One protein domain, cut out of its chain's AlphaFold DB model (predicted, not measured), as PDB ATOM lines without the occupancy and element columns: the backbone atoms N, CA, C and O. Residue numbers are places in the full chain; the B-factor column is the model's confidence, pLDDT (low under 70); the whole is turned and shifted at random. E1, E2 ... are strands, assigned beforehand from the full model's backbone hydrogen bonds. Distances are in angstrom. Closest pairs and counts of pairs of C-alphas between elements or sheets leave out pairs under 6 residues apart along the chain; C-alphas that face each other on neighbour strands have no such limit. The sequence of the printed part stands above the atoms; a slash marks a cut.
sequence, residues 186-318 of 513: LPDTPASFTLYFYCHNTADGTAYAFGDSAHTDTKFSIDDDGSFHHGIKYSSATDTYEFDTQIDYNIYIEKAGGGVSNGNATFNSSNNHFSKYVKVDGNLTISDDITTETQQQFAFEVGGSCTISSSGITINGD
ATOM      1  N   LEU A 186     -43.426   0.299  -1.679       86.56
ATOM      2  CA  LEU A 186     -43.354  -0.667  -2.762       86.56
ATOM      3  C   LEU A 186     -43.282  -2.074  -2.161       86.56
ATOM      4  O   LEU A 186     -42.665  -2.240  -1.109       86.56
ATOM      5  N   PRO A 187     -43.840  -3.096  -2.829       88.69
ATOM      6  CA  PRO A 187     -43.704  -4.470  -2.374       88.69
ATOM      7  C   PRO A 187     -42.231  -4.852  -2.219       88.69
ATOM      8  O   PRO A 187     -41.406  -4.601  -3.111       88.69
ATOM      9  N   ASP A 188     -41.901  -5.469  -1.089       89.69
ATOM     10  CA  ASP A 188     -40.564  -5.996  -0.843       89.69
ATOM     11  C   ASP A 188     -40.245  -7.121  -1.824       89.69
ATOM     12  O   ASP A 188     -41.096  -7.953  -2.156       89.69
ATOM     13  N   THR A 189     -38.989  -7.170  -2.267       91.50
ATOM     14  CA  THR A 189     -38.498  -8.301  -3.051       91.50
ATOM     15  C   THR A 189     -38.610  -9.572  -2.197       91.50
ATOM     16  O   THR A 189     -38.101  -9.587  -1.070       91.50
ATOM     17  N   PRO A 190     -39.254 -10.647  -2.687       89.56
ATOM     18  CA  PRO A 190     -39.404 -11.875  -1.920       89.56
ATOM     19  C   PRO A 190     -38.055 -12.472  -1.515       89.56
ATOM     20  O   PRO A 190     -37.105 -12.482  -2.295       89.56
ATOM     21  N   ALA A 191     -37.992 -13.055  -0.315       87.44
ATOM     22  CA  ALA A 191     -36.801 -13.767   0.155       87.44
ATOM     23  C   ALA A 191     -36.500 -15.042  -0.658       87.44
ATOM     24  O   ALA A 191     -35.378 -15.544  -0.629       87.44
ATOM     25  N   SER A 192     -37.500 -15.579  -1.358       83.81
ATOM     26  CA  SER A 192     -37.357 -16.710  -2.266       83.81
ATOM     27  C   SER A 192     -38.359 -16.635  -3.416       83.81
ATOM     28  O   SER A 192     -39.475 -16.120  -3.274       83.81
ATOM     29  N   PHE A 193     -37.955 -17.196  -4.553       84.56
ATOM     30  CA  PHE A 193     -38.793 -17.371  -5.732       84.56
ATOM     31  C   PHE A 193     -39.217 -18.833  -5.868       84.56
ATOM     32  O   PHE A 193     -38.504 -19.743  -5.444       84.56
ATOM     33  N   THR A 194     -40.409 -19.057  -6.419       84.31
ATOM     34  CA  THR A 194     -40.944 -20.401  -6.659       84.31
ATOM     35  C   THR A 194     -40.289 -21.035  -7.876       84.31
ATOM     36  O   THR A 194     -39.949 -22.214  -7.827       84.31
ATOM     37  N   LEU A 195     -40.099 -20.257  -8.945       81.12
ATOM     38  CA  LEU A 195     -39.401 -20.690 -10.151       81.12
ATOM     39  C   LEU A 195     -38.281 -19.716 -10.503       81.12
ATOM     40  O   LEU A 195     -38.444 -18.498 -10.409       81.12
ATOM     41  N   TYR A 196     -37.177 -20.294 -10.959       81.12
ATOM     42  CA  TYR A 196     -36.034 -19.582 -11.509       81.12
ATOM     43  C   TYR A 196     -35.879 -19.976 -12.978       81.12
ATOM     44  O   TYR A 196     -35.873 -21.164 -13.316       81.12
ATOM     45  N   PHE A 197     -35.762 -18.974 -13.840       81.06
ATOM     46  CA  PHE A 197     -35.506 -19.097 -15.267       81.06
ATOM     47  C   PHE A 197     -34.087 -18.602 -15.534       81.06
ATOM     48  O   PHE A 197     -33.766 -17.456 -15.228       81.06
ATOM     49  N   TYR A 198     -33.229 -19.469 -16.066       76.56
ATOM     50  CA  TYR A 198     -31.794 -19.213 -16.179       76.56
ATOM     51  C   TYR A 198     -31.390 -18.969 -17.632       76.56
ATOM     52  O   TYR A 198     -31.718 -19.768 -18.506       76.56
ATOM     53  N   CYS A 199     -30.618 -17.909 -17.880       71.75
ATOM     54  CA  CYS A 199     -30.030 -17.657 -19.200       71.75
ATOM     55  C   CYS A 199     -29.087 -18.770 -19.663       71.75
ATOM     56  O   CYS A 199     -28.446 -19.457 -18.860       71.75
ATOM     57  N   HIS A 200     -28.890 -18.844 -20.976       65.50
ATOM     58  CA  HIS A 200     -27.912 -19.724 -21.588       65.50
ATOM     59  C   HIS A 200     -26.483 -19.211 -21.322       65.50
ATOM     60  O   HIS A 200     -26.090 -18.137 -21.772       65.50
ATOM     61  N   ASN A 201     -25.657 -19.984 -20.610       58.00
ATOM     62  CA  ASN A 201     -24.239 -19.651 -20.451       58.00
ATOM     63  C   ASN A 201     -23.454 -20.091 -21.696       58.00
ATOM     64  O   ASN A 201     -23.513 -21.247 -22.098       58.00
ATOM     65  N   THR A 202     -22.704 -19.183 -22.316       51.28
ATOM     66  CA  THR A 202     -21.888 -19.489 -23.504       51.28
ATOM     67  C   THR A 202     -20.418 -19.772 -23.179       51.28
ATOM     68  O   THR A 202     -19.649 -20.065 -24.093       51.28
ATOM     69  N   ALA A 203     -19.989 -19.656 -21.915       51.16
ATOM     70  CA  ALA A 203     -18.570 -19.699 -21.542       51.16
ATOM     71  C   ALA A 203     -17.907 -21.086 -21.672       51.16
ATOM     72  O   ALA A 203     -16.685 -21.163 -21.792       51.16
ATOM     73  N   ASP A 204     -18.678 -22.171 -21.691       47.16
ATOM     74  CA  ASP A 204     -18.176 -23.551 -21.764       47.16
ATOM     75  C   ASP A 204     -18.751 -24.367 -22.937       47.16
ATOM     76  O   ASP A 204     -18.424 -25.544 -23.099       47.16
ATOM     77  N   GLY A 205     -19.559 -23.744 -23.801       41.19
ATOM     78  CA  GLY A 205     -20.181 -24.416 -24.944       41.19
ATOM     79  C   GLY A 205     -21.241 -25.453 -24.558       41.19
ATOM     80  O   GLY A 205     -21.746 -26.150 -25.440       41.19
ATOM     81  N   THR A 206     -21.601 -25.552 -23.277       42.28
ATOM     82  CA  THR A 206     -22.768 -26.304 -22.832       42.28
ATOM     83  C   THR A 206     -23.955 -25.367 -22.750       42.28
ATOM     84  O   THR A 206     -23.949 -24.390 -22.011       42.28
ATOM     85  N   ALA A 207     -25.009 -25.690 -23.497       38.84
ATOM     86  CA  ALA A 207     -26.312 -25.134 -23.207       38.84
ATOM     87  C   ALA A 207     -26.673 -25.541 -21.784       38.84
ATOM     88  O   ALA A 207     -26.987 -26.707 -21.537       38.84
ATOM     89  N   TYR A 208     -26.610 -24.603 -20.840       44.62
ATOM     90  CA  TYR A 208     -27.282 -24.776 -19.560       44.62
ATOM     91  C   TYR A 208     -28.779 -24.673 -19.831       44.62
ATOM     92  O   TYR A 208     -29.435 -23.685 -19.523       44.62
ATOM     93  N   ALA A 209     -29.328 -25.719 -20.440       38.00
ATOM     94  CA  ALA A 209     -30.696 -26.079 -20.172       38.00
ATOM     95  C   ALA A 209     -30.744 -26.328 -18.665       38.00
ATOM     96  O   ALA A 209     -30.113 -27.265 -18.187       38.00
ATOM     97  N   PHE A 210     -31.401 -25.435 -17.929       47.34
ATOM     98  CA  PHE A 210     -31.977 -25.701 -16.615       47.34
ATOM     99  C   PHE A 210     -31.218 -26.707 -15.725       47.34
ATOM    100  O   PHE A 210     -31.419 -27.920 -15.803       47.34
ATOM    101  N   GLY A 211     -30.431 -26.189 -14.779       43.84
ATOM    102  CA  GLY A 211     -29.867 -26.980 -13.685       43.84
ATOM    103  C   GLY A 211     -28.351 -27.101 -13.733       43.84
ATOM    104  O   GLY A 211     -27.809 -28.115 -14.163       43.84
ATOM    105  N   ASP A 212     -27.666 -26.111 -13.162       39.22
ATOM    106  CA  ASP A 212     -26.412 -26.418 -12.482       39.22
ATOM    107  C   ASP A 212     -26.733 -27.302 -11.260       39.22
ATOM    108  O   ASP A 212     -27.753 -27.142 -10.585       39.22
ATOM    109  N   SER A 213     -25.827 -28.225 -10.957       45.25
ATOM    110  CA  SER A 213     -25.784 -29.019  -9.725       45.25
ATOM    111  C   SER A 213     -25.846 -28.155  -8.454       45.25
ATOM    112  O   SER A 213     -26.101 -28.684  -7.372       45.25
ATOM    113  N   ALA A 214     -25.591 -26.846  -8.575       44.75
ATOM    114  CA  ALA A 214     -25.675 -25.851  -7.513       44.75
ATOM    115  C   ALA A 214     -27.106 -25.428  -7.122       44.75
ATOM    116  O   ALA A 214     -27.275 -24.895  -6.025       44.75
ATOM    117  N   HIS A 215     -28.131 -25.676  -7.950       46.81
ATOM    118  CA  HIS A 215     -29.514 -25.268  -7.664       46.81
ATOM    119  C   HIS A 215     -30.403 -26.490  -7.371       46.81
ATOM    120  O   HIS A 215     -30.674 -27.319  -8.240       46.81
ATOM    121  N   THR A 216     -30.852 -26.620  -6.119       45.47
ATOM    122  CA  THR A 216     -31.674 -27.744  -5.618       45.47
ATOM    123  C   THR A 216     -33.180 -27.566  -5.826       45.47
ATOM    124  O   THR A 216     -33.972 -28.391  -5.364       45.47
ATOM    125  N   ASP A 217     -33.577 -26.490  -6.495       49.53
ATOM    126  CA  ASP A 217     -34.955 -26.011  -6.530       49.53
ATOM    127  C   ASP A 217     -35.728 -26.681  -7.685       49.53
ATOM    128  O   ASP A 217     -35.157 -27.391  -8.518       49.53
ATOM    129  N   THR A 218     -37.057 -26.555  -7.703       48.81
ATOM    130  CA  THR A 218     -37.953 -27.357  -8.558       48.81
ATOM    131  C   THR A 218     -37.594 -27.222 -10.047       48.81
ATOM    132  O   THR A 218     -37.705 -26.147 -10.626       48.81
ATOM    133  N   LYS A 219     -37.151 -28.319 -10.679       51.06
ATOM    134  CA  LYS A 219     -36.708 -28.330 -12.084       51.06
ATOM    135  C   LYS A 219     -37.888 -28.118 -13.039       51.06
ATOM    136  O   LYS A 219     -38.825 -28.913 -13.023       51.06
ATOM    137  N   PHE A 220     -37.802 -27.107 -13.902       57.53
ATOM    138  CA  PHE A 220     -38.795 -26.800 -14.935       57.53
ATOM    139  C   PHE A 220     -38.085 -26.663 -16.291       57.53
ATOM    140  O   PHE A 220     -37.375 -25.692 -16.490       57.53
ATOM    141  N   SER A 221     -38.190 -27.646 -17.194       60.41
ATOM    142  CA  SER A 221     -37.492 -27.611 -18.497       60.41
ATOM    143  C   SER A 221     -38.349 -26.916 -19.553       60.41
ATOM    144  O   SER A 221     -39.509 -27.292 -19.726       60.41
ATOM    145  N   ILE A 222     -37.778 -25.945 -20.269       72.94
ATOM    146  CA  ILE A 222     -38.372 -25.315 -21.457       72.94
ATOM    147  C   ILE A 222     -37.359 -25.450 -22.591       72.94
ATOM    148  O   ILE A 222     -36.239 -24.947 -22.473       72.94
ATOM    149  N   ASP A 223     -37.746 -26.137 -23.662       76.44
ATOM    150  CA  ASP A 223     -36.881 -26.361 -24.818       76.44
ATOM    151  C   ASP A 223     -36.826 -25.103 -25.707       76.44
ATOM    152  O   ASP A 223     -37.828 -24.411 -25.890       76.44
ATOM    153  N   ASP A 224     -35.657 -24.804 -26.285       83.94
ATOM    154  CA  ASP A 224     -35.493 -23.758 -27.311       83.94
ATOM    155  C   ASP A 224     -35.850 -24.320 -28.699       83.94
ATOM    156  O   ASP A 224     -35.001 -24.502 -29.572       83.94
ATOM    157  N   ASP A 225     -37.117 -24.696 -28.870       83.00
ATOM    158  CA  ASP A 225     -37.668 -25.253 -30.115       83.00
ATOM    159  C   ASP A 225     -38.676 -24.309 -30.794       83.00
ATOM    160  O   ASP A 225     -39.346 -24.676 -31.764       83.00
ATOM    161  N   GLY A 226     -38.789 -23.081 -30.279       84.50
ATOM    162  CA  GLY A 226     -39.736 -22.071 -30.740       84.50
ATOM    163  C   GLY A 226     -41.195 -22.334 -30.353       84.50
ATOM    164  O   GLY A 226     -42.065 -21.583 -30.797       84.50
ATOM    165  N   SER A 227     -41.478 -23.354 -29.537       88.00
ATOM    166  CA  SER A 227     -42.825 -23.699 -29.079       88.00
ATOM    167  C   SER A 227     -43.056 -23.288 -27.624       88.00
ATOM    168  O   SER A 227     -42.126 -23.138 -26.833       88.00
ATOM    169  N   PHE A 228     -44.326 -23.106 -27.257       86.50
ATOM    170  CA  PHE A 228     -44.713 -22.907 -25.864       86.50
ATOM    171  C   PHE A 228     -44.794 -24.249 -25.137       86.50
ATOM    172  O   PHE A 228     -45.583 -25.123 -25.498       86.50
ATOM    173  N   HIS A 229     -44.047 -24.364 -24.047       82.38
ATOM    174  CA  HIS A 229     -44.101 -25.474 -23.105       82.38
ATOM    175  C   HIS A 229     -44.708 -24.958 -21.806       82.38
ATOM    176  O   HIS A 229     -44.157 -24.066 -21.168       82.38
ATOM    177  N   HIS A 230     -45.879 -25.480 -21.429       81.12
ATOM    178  CA  HIS A 230     -46.651 -24.991 -20.274       81.12
ATOM    179  C   HIS A 230     -46.975 -23.482 -20.338       81.12
ATOM    180  O   HIS A 230     -47.057 -22.814 -19.309       81.12
ATOM    181  N   GLY A 231     -47.143 -22.948 -21.552       86.62
ATOM    182  CA  GLY A 231     -47.393 -21.522 -21.773       86.62
ATOM    183  C   GLY A 231     -46.158 -20.638 -21.579       86.62
ATOM    184  O   GLY A 231     -46.300 -19.437 -21.384       86.62
ATOM    185  N   ILE A 232     -44.949 -21.206 -21.639       88.31
ATOM    186  CA  ILE A 232     -43.691 -20.451 -21.650       88.31
ATOM    187  C   ILE A 232     -42.835 -20.911 -22.828       88.31
ATOM    188  O   ILE A 232     -42.700 -22.107 -23.080       88.31
ATOM    189  N   LYS A 233     -42.257 -19.964 -23.553       90.31
ATOM    190  CA  LYS A 233     -41.344 -20.191 -24.673       90.31
ATOM    191  C   LYS A 233     -40.019 -19.506 -24.368       90.31
ATOM    192  O   LYS A 233     -40.002 -18.408 -23.821       90.31
ATOM    193  N   TYR A 234     -38.912 -20.144 -24.719       88.06
ATOM    194  CA  TYR A 234     -37.572 -19.598 -24.522       88.06
ATOM    195  C   TYR A 234     -36.872 -19.395 -25.868       88.06
ATOM    196  O   TYR A 234     -37.115 -20.152 -26.803       88.06
ATOM    197  N   SER A 235     -36.017 -18.375 -25.963       87.88
ATOM    198  CA  SER A 235     -35.110 -18.174 -27.095       87.88
ATOM    199  C   SER A 235     -33.693 -17.897 -26.605       87.88
ATOM    200  O   SER A 235     -33.444 -16.854 -25.998       87.88
ATOM    201  N   SER A 236     -32.747 -18.789 -26.918       81.06
ATOM    202  CA  SER A 236     -31.329 -18.611 -26.555       81.06
ATOM    203  C   SER A 236     -30.633 -17.501 -27.342       81.06
ATOM    204  O   SER A 236     -29.622 -16.971 -26.896       81.06
ATOM    205  N   ALA A 237     -31.173 -17.108 -28.500       82.62
ATOM    206  CA  ALA A 237     -30.603 -16.042 -29.323       82.62
ATOM    207  C   ALA A 237     -30.634 -14.673 -28.622       82.62
ATOM    208  O   ALA A 237     -29.792 -13.818 -28.897       82.62
ATOM    209  N   THR A 238     -31.613 -14.463 -27.742       85.69
ATOM    210  CA  THR A 238     -31.824 -13.211 -27.006       85.69
ATOM    211  C   THR A 238     -31.967 -13.434 -25.501       85.69
ATOM    212  O   THR A 238     -32.380 -12.512 -24.801       85.69
ATOM    213  N   ASP A 239     -31.700 -14.647 -25.004       86.44
ATOM    214  CA  ASP A 239     -31.943 -15.069 -23.616       86.44
ATOM    215  C   ASP A 239     -33.311 -14.583 -23.092       86.44
ATOM    216  O   ASP A 239     -33.422 -13.954 -22.040       86.44
ATOM    217  N   THR A 240     -34.366 -14.778 -23.894       90.69
ATOM    218  CA  THR A 240     -35.704 -14.217 -23.635       90.69
ATOM    219  C   THR A 240     -36.725 -15.301 -23.345       90.69
ATOM    220  O   THR A 240     -36.857 -16.256 -24.111       90.69
ATOM    221  N   TYR A 241     -37.490 -15.103 -22.274       91.44
ATOM    222  CA  TYR A 241     -38.669 -15.890 -21.941       91.44
ATOM    223  C   TYR A 241     -39.939 -15.150 -22.355       91.44
ATOM    224  O   TYR A 241     -40.175 -14.014 -21.949       91.44
ATOM    225  N   GLU A 242     -40.758 -15.805 -23.161       93.88
ATOM    226  CA  GLU A 242     -42.062 -15.340 -23.617       93.88
ATOM    227  C   GLU A 242     -43.153 -16.119 -22.881       93.88
ATOM    228  O   GLU A 242     -43.087 -17.348 -22.789       93.88
ATOM    229  N   PHE A 243     -44.143 -15.412 -22.342       91.62
ATOM    230  CA  PHE A 243     -45.191 -16.000 -21.514       91.62
ATOM    231  C   PHE A 243     -46.551 -15.880 -22.197       91.62
ATOM    232  O   PHE A 243     -46.933 -14.809 -22.648       91.62
ATOM    233  N   ASP A 244     -47.328 -16.955 -22.161       91.75
ATOM    234  CA  ASP A 244     -48.732 -17.042 -22.584       91.75
ATOM    235  C   ASP A 244     -49.514 -17.858 -21.543       91.75
ATOM    236  O   ASP A 244     -50.069 -18.927 -21.801       91.75
ATOM    237  N   THR A 245     -49.430 -17.421 -20.289       87.06
ATOM    238  CA  THR A 245     -50.004 -18.142 -19.153       87.06
ATOM    239  C   THR A 245     -50.230 -17.223 -17.960       87.06
ATOM    240  O   THR A 245     -49.693 -16.113 -17.893       87.06
ATOM    241  N   GLN A 246     -50.996 -17.727 -16.998       87.25
ATOM    242  CA  GLN A 246     -51.186 -17.128 -15.686       87.25
ATOM    243  C   GLN A 246     -50.007 -17.471 -14.760       87.25
ATOM    244  O   GLN A 246     -49.584 -18.626 -14.661       87.25
ATOM    245  N   ILE A 247     -49.492 -16.463 -14.055       80.31
ATOM    246  CA  ILE A 247     -48.373 -16.552 -13.113       80.31
ATOM    247  C   ILE A 247     -48.851 -16.130 -11.718       80.31
ATOM    248  O   ILE A 247     -48.888 -14.948 -11.368       80.31
ATOM    249  N   ASP A 248     -49.180 -17.131 -10.898       84.81
ATOM    250  CA  ASP A 248     -49.665 -16.946  -9.520       84.81
ATOM    251  C   ASP A 248     -48.636 -17.318  -8.446       84.81
ATOM    252  O   ASP A 248     -48.969 -17.642  -7.302       84.81
ATOM    253  N   TYR A 249     -47.359 -17.297  -8.811       84.06
ATOM    254  CA  TYR A 249     -46.229 -17.602  -7.940       84.06
ATOM    255  C   TYR A 249     -45.060 -16.667  -8.253       84.06
ATOM    256  O   TYR A 249     -44.984 -16.099  -9.339       84.06
ATOM    257  N   ASN A 250     -44.154 -16.479  -7.290       87.88
ATOM    258  CA  ASN A 250     -43.011 -15.593  -7.493       87.88
ATOM    259  C   ASN A 250     -42.052 -16.227  -8.511       87.88
ATOM    260  O   ASN A 250     -41.644 -17.377  -8.319       87.88
ATOM    261  N   ILE A 251     -41.654 -15.485  -9.542       89.06
ATOM    262  CA  ILE A 251     -40.679 -15.944 -10.539       89.06
ATOM    263  C   ILE A 251     -39.474 -15.017 -10.624       89.06
ATOM    264  O   ILE A 251     -39.591 -13.808 -10.414       89.06
ATOM    265  N   TYR A 252     -38.323 -15.587 -10.967       89.44
ATOM    266  CA  TYR A 252     -37.101 -14.839 -11.223       89.44
ATOM    267  C   TYR A 252     -36.454 -15.306 -12.522       89.44
ATOM    268  O   TYR A 252     -36.152 -16.480 -12.688       89.44
ATOM    269  N   ILE A 253     -36.265 -14.375 -13.446       90.12
ATOM    270  CA  ILE A 253     -35.540 -14.553 -14.695       90.12
ATOM    271  C   ILE A 253     -34.144 -13.962 -14.498       90.12
ATOM    272  O   ILE A 253     -33.956 -12.744 -14.473       90.12
ATOM    273  N   GLU A 254     -33.183 -14.849 -14.284       84.38
ATOM    274  CA  GLU A 254     -31.848 -14.548 -13.781       84.38
ATOM    275  C   GLU A 254     -30.812 -14.512 -14.910       84.38
ATOM    276  O   GLU A 254     -30.880 -15.280 -15.875       84.38
ATOM    277  N   LYS A 255     -29.816 -13.631 -14.776       81.94
ATOM    278  CA  LYS A 255     -28.640 -13.573 -15.656       81.94
ATOM    279  C   LYS A 255     -27.807 -14.863 -15.627       81.94
ATOM    280  O   LYS A 255     -27.763 -15.582 -14.633       81.94
ATOM    281  N   ALA A 256     -27.045 -15.129 -16.687       70.50
ATOM    282  CA  ALA A 256     -26.155 -16.291 -16.723       70.50
ATOM    283  C   ALA A 256     -25.039 -16.193 -15.661       70.50
ATOM    284  O   ALA A 256     -24.388 -15.149 -15.506       70.50
ATOM    285  N   GLY A 257     -24.745 -17.308 -14.983       59.44
ATOM    286  CA  GLY A 257     -23.584 -17.423 -14.097       59.44
ATOM    287  C   GLY A 257     -22.281 -17.195 -14.870       59.44
ATOM    288  O   GLY A 257     -21.882 -18.030 -15.671       59.44
ATOM    289  N   GLY A 258     -21.614 -16.056 -14.658       56.34
ATOM    290  CA  GLY A 258     -20.404 -15.674 -15.408       56.34
ATOM    291  C   GLY A 258     -20.525 -14.393 -16.246       56.34
ATOM    292  O   GLY A 258     -19.504 -13.892 -16.706       56.34
ATOM    293  N   GLY A 259     -21.723 -13.799 -16.350       53.81
ATOM    294  CA  GLY A 259     -21.868 -12.342 -16.485       53.81
ATOM    295  C   GLY A 259     -21.816 -11.712 -17.882       53.81
ATOM    296  O   GLY A 259     -21.300 -10.604 -17.998       53.81
ATOM    297  N   VAL A 260     -22.368 -12.343 -18.922       59.25
ATOM    298  CA  VAL A 260     -22.524 -11.688 -20.246       59.25
ATOM    299  C   VAL A 260     -23.963 -11.600 -20.758       59.25
ATOM    300  O   VAL A 260     -24.280 -10.631 -21.443       59.25
ATOM    301  N   SER A 261     -24.839 -12.531 -20.378       68.06
ATOM    302  CA  SER A 261     -26.252 -12.540 -20.777       68.06
ATOM    303  C   SER A 261     -27.173 -12.216 -19.605       68.06
ATOM    304  O   SER A 261     -27.064 -12.846 -18.550       68.06
ATOM    305  N   ASN A 262     -28.088 -11.265 -19.804       82.56
ATOM    306  CA  ASN A 262     -29.148 -10.936 -18.852       82.56
ATOM    307  C   ASN A 262     -30.465 -11.566 -19.306       82.56
ATOM    308  O   ASN A 262     -30.797 -11.502 -20.489       82.56
ATOM    309  N   GLY A 263     -31.218 -12.123 -18.360       87.69
ATOM    310  CA  GLY A 263     -32.462 -12.818 -18.671       87.69
ATOM    311  C   GLY A 263     -33.566 -11.827 -18.964       87.69
ATOM    312  O   GLY A 263     -33.882 -10.994 -18.118       87.69
ATOM    313  N   ASN A 264     -34.133 -11.909 -20.161       92.75
ATOM    314  CA  ASN A 264     -35.177 -11.009 -20.631       92.75
ATOM    315  C   ASN A 264     -36.556 -11.673 -20.518       92.75
ATOM    316  O   ASN A 264     -36.683 -12.895 -20.629       92.75
ATOM    317  N   ALA A 265     -37.602 -10.864 -20.363       94.88
ATOM    318  CA  ALA A 265     -38.994 -11.307 -20.401       94.88
ATOM    319  C   ALA A 265     -39.800 -10.564 -21.466       94.88
ATOM    320  O   ALA A 265     -39.621  -9.366 -21.686       94.88
ATOM    321  N   THR A 266     -40.733 -11.281 -22.084       95.81
ATOM    322  CA  THR A 266     -41.767 -10.730 -22.958       95.81
ATOM    323  C   THR A 266     -43.140 -11.240 -22.529       95.81
ATOM    324  O   THR A 266     -43.362 -12.448 -22.450       95.81
ATOM    325  N   PHE A 267     -44.063 -10.316 -22.270       94.88
ATOM    326  CA  PHE A 267     -45.480 -10.585 -22.015       94.88
ATOM    327  C   PHE A 267     -46.265 -10.093 -23.225       94.88
ATOM    328  O   PHE A 267     -46.350  -8.889 -23.469       94.88
ATOM    329  N   ASN A 268     -46.740 -11.015 -24.051       92.19
ATOM    330  CA  ASN A 268     -47.327 -10.723 -25.359       92.19
ATOM    331  C   ASN A 268     -48.626 -11.496 -25.600       92.19
ATOM    332  O   ASN A 268     -48.949 -11.813 -26.743       92.19
ATOM    333  N   SER A 269     -49.342 -11.809 -24.524       91.81
ATOM    334  CA  SER A 269     -50.639 -12.458 -24.590       91.81
ATOM    335  C   SER A 269     -51.585 -11.898 -23.540       91.81
ATOM    336  O   SER A 269     -51.229 -11.807 -22.365       91.81
ATOM    337  N   SER A 270     -52.844 -11.684 -23.927       90.69
ATOM    338  CA  SER A 270     -53.946 -11.370 -23.008       90.69
ATOM    339  C   SER A 270     -54.170 -12.407 -21.897       90.69
ATOM    340  O   SER A 270     -54.860 -12.124 -20.919       90.69
ATOM    341  N   ASN A 271     -53.619 -13.621 -22.029       90.88
ATOM    342  CA  ASN A 271     -53.657 -14.640 -20.975       90.88
ATOM    343  C   ASN A 271     -52.670 -14.352 -19.834       90.88
ATOM    344  O   ASN A 271     -52.718 -15.026 -18.802       90.88
ATOM    345  N   ASN A 272     -51.758 -13.391 -20.005       93.19
ATOM    346  CA  ASN A 272     -50.802 -13.021 -18.977       93.19
ATOM    347  C   ASN A 272     -51.513 -12.368 -17.788       93.19
ATOM    348  O   ASN A 272     -52.010 -11.243 -17.853       93.19
ATOM    349  N   HIS A 273     -51.530 -13.100 -16.677       92.81
ATOM    350  CA  HIS A 273     -52.108 -12.679 -15.409       92.81
ATOM    351  C   HIS A 273     -51.064 -12.821 -14.305       92.81
ATOM    352  O   HIS A 273     -50.592 -13.930 -14.064       92.81
ATOM    353  N   PHE A 274     -50.716 -11.731 -13.625       91.19
ATOM    354  CA  PHE A 274     -49.669 -11.714 -12.605       91.19
ATOM    355  C   PHE A 274     -50.242 -11.343 -11.242       91.19
ATOM    356  O   PHE A 274     -50.608 -10.192 -10.997       91.19
ATOM    357  N   SER A 275     -50.272 -12.316 -10.330       88.19
ATOM    358  CA  SER A 275     -50.700 -12.091  -8.941       88.19
ATOM    359  C   SER A 275     -49.561 -12.134  -7.924       88.19
ATOM    360  O   SER A 275     -49.777 -11.962  -6.718       88.19
ATOM    361  N   LYS A 276     -48.331 -12.360  -8.404       89.06
ATOM    362  CA  LYS A 276     -47.115 -12.541  -7.606       89.06
ATOM    363  C   LYS A 276     -45.891 -11.946  -8.279       89.06
ATOM    364  O   LYS A 276     -45.888 -11.678  -9.474       89.06
ATOM    365  N   TYR A 277     -44.864 -11.727  -7.470       92.44
ATOM    366  CA  TYR A 277     -43.688 -10.945  -7.818       92.44
ATOM    367  C   TYR A 277     -42.916 -11.544  -8.998       92.44
ATOM    368  O   TYR A 277     -42.653 -12.748  -9.035       92.44
ATOM    369  N   VAL A 278     -42.492 -10.692  -9.924       94.12
ATOM    370  CA  VAL A 278     -41.699 -11.082 -11.089       94.12
ATOM    371  C   VAL A 278     -40.405 -10.288 -11.072       94.12
ATOM    372  O   VAL A 278     -40.428  -9.061 -11.131       94.12
ATOM    373  N   LYS A 279     -39.273 -10.981 -11.000       95.06
ATOM    374  CA  LYS A 279     -37.950 -10.369 -11.114       95.06
ATOM    375  C   LYS A 279     -37.318 -10.727 -12.455       95.06
ATOM    376  O   LYS A 279     -37.364 -11.884 -12.859       95.06
ATOM    377  N   VAL A 280     -36.719  -9.751 -13.121       95.12
ATOM    378  CA  VAL A 280     -36.073  -9.876 -14.429       95.12
ATOM    379  C   VAL A 280     -34.738  -9.144 -14.361       95.12
ATOM    380  O   VAL A 280     -34.720  -7.932 -14.192       95.12
ATOM    381  N   ASP A 281     -33.613  -9.847 -14.482       92.62
ATOM    382  CA  ASP A 281     -32.289  -9.198 -14.470       92.62
ATOM    383  C   ASP A 281     -32.022  -8.373 -15.740       92.62
ATOM    384  O   ASP A 281     -31.254  -7.411 -15.716       92.62
ATOM    385  N   GLY A 282     -32.626  -8.769 -16.862       93.69
ATOM    386  CA  GLY A 282     -32.557  -8.078 -18.144       93.69
ATOM    387  C   GLY A 282     -33.741  -7.152 -18.389       93.69
ATOM    388  O   GLY A 282     -34.268  -6.504 -17.486       93.69
ATOM    389  N   ASN A 283     -34.140  -7.065 -19.653       95.06
ATOM    390  CA  ASN A 283     -35.227  -6.219 -20.113       95.06
ATOM    391  C   ASN A 283     -36.578  -6.921 -19.959       95.06
ATOM    392  O   ASN A 283     -36.700  -8.124 -20.194       95.06
ATOM    393  N   LEU A 284     -37.604  -6.133 -19.659       96.44
ATOM    394  CA  LEU A 284     -38.995  -6.555 -19.700       96.44
ATOM    395  C   LEU A 284     -39.718  -5.841 -20.846       96.44
ATOM    396  O   LEU A 284     -39.677  -4.614 -20.934       96.44
ATOM    397  N   THR A 285     -40.411  -6.599 -21.694       96.19
ATOM    398  CA  THR A 285     -41.279  -6.063 -22.749       96.19
ATOM    399  C   THR A 285     -42.722  -6.514 -22.542       96.19
ATOM    400  O   THR A 285     -42.990  -7.708 -22.489       96.19
ATOM    401  N   ILE A 286     -43.662  -5.574 -22.485       96.12
ATOM    402  CA  ILE A 286     -45.108  -5.822 -22.492       96.12
ATOM    403  C   ILE A 286     -45.622  -5.420 -23.876       96.12
ATOM    404  O   ILE A 286     -45.455  -4.273 -24.278       96.12
ATOM    405  N   SER A 287     -46.176  -6.364 -24.633       94.12
ATOM    406  CA  SER A 287     -46.560  -6.169 -26.043       94.12
ATOM    407  C   SER A 287     -48.035  -6.429 -26.336       94.12
ATOM    408  O   SER A 287     -48.473  -6.175 -27.458       94.12
ATOM    409  N   ASP A 288     -48.779  -6.914 -25.347       95.06
ATOM    410  CA  ASP A 288     -50.218  -7.162 -25.412       95.06
ATOM    411  C   ASP A 288     -50.854  -6.801 -24.060       95.06
ATOM    412  O   ASP A 288     -50.145  -6.465 -23.103       95.06
ATOM    413  N   ASP A 289     -52.180  -6.861 -23.990       96.19
ATOM    414  CA  ASP A 289     -52.941  -6.666 -22.761       96.19
ATOM    415  C   ASP A 289     -52.482  -7.641 -21.669       96.19
ATOM    416  O   ASP A 289     -52.215  -8.812 -21.931       96.19
ATOM    417  N   ILE A 290     -52.431  -7.177 -20.420       95.81
ATOM    418  CA  ILE A 290     -52.102  -8.023 -19.265       95.81
ATOM    419  C   ILE A 290     -53.037  -7.729 -18.095       95.81
ATOM    420  O   ILE A 290     -53.633  -6.655 -17.993       95.81
ATOM    421  N   THR A 291     -53.143  -8.681 -17.174       95.69
ATOM    422  CA  THR A 291     -53.845  -8.497 -15.900       95.69
ATOM    423  C   THR A 291     -52.851  -8.556 -14.749       95.69
ATOM    424  O   THR A 291     -51.970  -9.416 -14.722       95.69
ATOM    425  N   THR A 292     -52.987  -7.645 -13.793       93.88
ATOM    426  CA  THR A 292     -52.188  -7.601 -12.567       93.88
ATOM    427  C   THR A 292     -53.109  -7.450 -11.359       93.88
ATOM    428  O   THR A 292     -54.278  -7.085 -11.479       93.88
ATOM    429  N   GLU A 293     -52.608  -7.747 -10.166       85.44
ATOM    430  CA  GLU A 293     -53.385  -7.539  -8.940       85.44
ATOM    431  C   GLU A 293     -53.445  -6.062  -8.527       85.44
ATOM    432  O   GLU A 293     -52.558  -5.268  -8.838       85.44
ATOM    433  N   THR A 294     -54.482  -5.695  -7.769       76.62
ATOM    434  CA  THR A 294     -54.650  -4.345  -7.180       76.62
ATOM    435  C   THR A 294     -54.369  -4.295  -5.672       76.62
ATOM    436  O   THR A 294     -54.587  -3.286  -4.990       76.62
ATOM    437  N   GLN A 295     -53.907  -5.417  -5.119       71.75
ATOM    438  CA  GLN A 295     -53.471  -5.557  -3.732       71.75
ATOM    439  C   GLN A 295     -51.940  -5.450  -3.698       71.75
ATOM    440  O   GLN A 295     -51.285  -6.159  -4.454       71.75
ATOM    441  N   GLN A 296     -51.380  -4.590  -2.833       72.44
ATOM    442  CA  GLN A 296     -49.949  -4.212  -2.728       72.44
ATOM    443  C   GLN A 296     -48.987  -5.388  -2.414       72.44
ATOM    444  O   GLN A 296     -48.341  -5.427  -1.371       72.44
ATOM    445  N   GLN A 297     -48.917  -6.398  -3.276       76.94
ATOM    446  CA  GLN A 297     -48.163  -7.645  -3.080       76.94
ATOM    447  C   GLN A 297     -47.360  -8.052  -4.322       76.94
ATOM    448  O   GLN A 297     -46.631  -9.042  -4.293       76.94
ATOM    449  N   PHE A 298     -47.513  -7.310  -5.416       89.06
ATOM    450  CA  PHE A 298     -47.008  -7.641  -6.738       89.06
ATOM    451  C   PHE A 298     -46.126  -6.507  -7.276       89.06
ATOM    452  O   PHE A 298     -46.480  -5.338  -7.142       89.06
ATOM    453  N   ALA A 299     -45.001  -6.855  -7.902       94.00
ATOM    454  CA  ALA A 299     -44.204  -5.930  -8.696       94.00
ATOM    455  C   ALA A 299     -43.461  -6.660  -9.820       94.00
ATOM    456  O   ALA A 299     -43.098  -7.832  -9.676       94.00
ATOM    457  N   PHE A 300     -43.192  -5.928 -10.902       95.94
ATOM    458  CA  PHE A 300     -42.163  -6.244 -11.883       95.94
ATOM    459  C   PHE A 300     -40.859  -5.550 -11.462       95.94
ATOM    460  O   PHE A 300     -40.725  -4.337 -11.598       95.94
ATOM    461  N   GLU A 301     -39.890  -6.295 -10.936       96.44
ATOM    462  CA  GLU A 301     -38.536  -5.792 -10.671       96.44
ATOM    463  C   GLU A 301     -37.646  -6.067 -11.878       96.44
ATOM    464  O   GLU A 301     -37.408  -7.222 -12.218       96.44
ATOM    465  N   VAL A 302     -37.169  -5.010 -12.525       96.62
ATOM    466  CA  VAL A 302     -36.480  -5.059 -13.812       96.62
ATOM    467  C   VAL A 302     -35.083  -4.461 -13.654       96.62
ATOM    468  O   VAL A 302     -34.936  -3.312 -13.250       96.62
ATOM    469  N   GLY A 303     -34.049  -5.246 -13.957       93.69
ATOM    470  CA  GLY A 303     -32.648  -4.816 -13.917       93.69
ATOM    471  C   GLY A 303     -32.199  -4.068 -15.176       93.69
ATOM    472  O   GLY A 303     -31.245  -3.291 -15.123       93.69
ATOM    473  N   GLY A 304     -32.879  -4.297 -16.303       92.38
ATOM    474  CA  GLY A 304     -32.709  -3.579 -17.566       92.38
ATOM    475  C   GLY A 304     -33.809  -2.542 -17.817       92.38
ATOM    476  O   GLY A 304     -34.281  -1.864 -16.911       92.38
ATOM    477  N   SER A 305     -34.228  -2.397 -19.074       92.94
ATOM    478  CA  SER A 305     -35.328  -1.501 -19.458       92.94
ATOM    479  C   SER A 305     -36.690  -2.187 -19.357       92.94
ATOM    480  O   SER A 305     -36.828  -3.331 -19.795       92.94
ATOM    481  N   CYS A 306     -37.713  -1.460 -18.903       95.69
ATOM    482  CA  CYS A 306     -39.114  -1.862 -19.022       95.69
ATOM    483  C   CYS A 306     -39.771  -1.119 -20.196       95.69
ATOM    484  O   CYS A 306     -39.823   0.110 -20.200       95.69
ATOM    485  N   THR A 307     -40.272  -1.852 -21.191       94.88
ATOM    486  CA  THR A 307     -40.883  -1.291 -22.407       94.88
ATOM    487  C   THR A 307     -42.318  -1.780 -22.567       94.88
ATOM    488  O   THR A 307     -42.560  -2.982 -22.546       94.88
ATOM    489  N   ILE A 308     -43.255  -0.860 -22.799       93.88
ATOM    490  CA  ILE A 308     -44.599  -1.172 -23.300       93.88
ATOM    491  C   ILE A 308     -44.566  -0.902 -24.807       93.88
ATOM    492  O   ILE A 308     -44.433   0.242 -25.230       93.88
ATOM    493  N   SER A 309     -44.524  -1.965 -25.611       84.88
ATOM    494  CA  SER A 309     -44.024  -1.915 -26.993       84.88
ATOM    495  C   SER A 309     -45.068  -1.517 -28.033       84.88
ATOM    496  O   SER A 309     -44.700  -1.151 -29.152       84.88
ATOM    497  N   SER A 310     -46.356  -1.583 -27.692       77.94
ATOM    498  CA  SER A 310     -47.445  -1.256 -28.605       77.94
ATOM    499  C   SER A 310     -48.407  -0.233 -27.997       77.94
ATOM    500  O   SER A 310     -48.660  -0.191 -26.795       77.94
ATOM    501  N   SER A 311     -48.923   0.641 -28.860       80.00
ATOM    502  CA  SER A 311     -49.923   1.635 -28.485       80.00
ATOM    503  C   SER A 311     -51.287   0.964 -28.327       80.00
ATOM    504  O   SER A 311     -51.681   0.185 -29.196       80.00
ATOM    505  N   GLY A 312     -52.045   1.336 -27.304       88.94
ATOM    506  CA  GLY A 312     -53.388   0.819 -27.040       88.94
ATOM    507  C   GLY A 312     -53.433  -0.395 -26.113       88.94
ATOM    508  O   GLY A 312     -54.509  -0.967 -25.964       88.94
ATOM    509  N   ILE A 313     -52.310  -0.774 -25.490       95.19
ATOM    510  CA  ILE A 313     -52.271  -1.837 -24.474       95.19
ATOM    511  C   ILE A 313     -53.112  -1.440 -23.259       95.19
ATOM    512  O   ILE A 313     -53.030  -0.311 -22.761       95.19
ATOM    513  N   THR A 314     -53.868  -2.407 -22.746       96.69
ATOM    514  CA  THR A 314     -54.617  -2.329 -21.496       96.69
ATOM    515  C   THR A 314     -53.964  -3.178 -20.407       96.69
ATOM    516  O   THR A 314     -53.783  -4.385 -20.545       96.69
ATOM    517  N   ILE A 315     -53.671  -2.546 -19.273       96.75
ATOM    518  CA  ILE A 315     -53.212  -3.196 -18.045       96.75
ATOM    519  C   ILE A 315     -54.380  -3.207 -17.062       96.75
ATOM    520  O   ILE A 315     -54.795  -2.168 -16.539       96.75
ATOM    521  N   ASN A 316     -54.944  -4.389 -16.825       96.62
ATOM    522  CA  ASN A 316     -56.056  -4.589 -15.903       96.62
ATOM    523  C   ASN A 316     -55.537  -4.848 -14.487       96.62
ATOM    524  O   ASN A 316     -55.419  -5.996 -14.079       96.62
ATOM    525  N   GLY A 317     -55.219  -3.778 -13.760       95.44
ATOM    526  CA  GLY A 317     -54.690  -3.830 -12.397       95.44
ATOM    527  C   GLY A 317     -53.675  -2.722 -12.132       95.44
ATOM    528  O   GLY A 317     -53.553  -1.786 -12.927       95.44
ATOM    529  N   ASP A 318     -52.949  -2.814 -11.014       95.81
ATOM    530  CA  ASP A 318     -51.865  -1.876 -10.710       95.81
ATOM    531  C   ASP A 318     -50.610  -2.220 -11.536       95.81
ATOM    532  O   ASP A 318     -50.179  -3.375 -11.602       95.81
TER     533      ASP A 318
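Overview. This is residues 186 to 318 of the 513 residues of an uncharacterized protein of Caldiserica bacterium (UniProt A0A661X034). Stacked turns with little regular structure set two sheets face to face as a sandwich, mixed E2-E3-E5-E7-E10 and parallel E1-E4-E6-E9; parallel E8-E11 forms a small wall at one side. The printed part's 133 residues include no named helix and strands E1 to E11 in order, only 38 residues, all strand. It is compact, radius of gyration of the C-alphas 14.4 A, spanning 42 by 31 by 26 A.

Along the chain. Find C-alpha 195 at (-39.401, -20.690, -10.151); E1 runs from there to 198. Then come E2, 232-235, E3, 240-243, E4, 251-254, E5, 264-267, E6, 278-280, E7, 284-286, E8, 290-292, E9, 300-302, E10, 306-308, and E11, 314-316, ending at C-alpha (-56.056, -4.589, -15.903).

Arrangement. E2 and E3 are a hairpin, with N 233 and O 242 2.8 A apart. The facing parts of the sandwich's sheets stand 10.2 A centre to centre. Between E8 and E11, N 316 and O 290 are 2.9 A apart.

Size, cuts and confidence. The printed part has no cut; its long link is 199-231, E1 to E2. Look for pLDDT under 70 at 200-221 and 257-261.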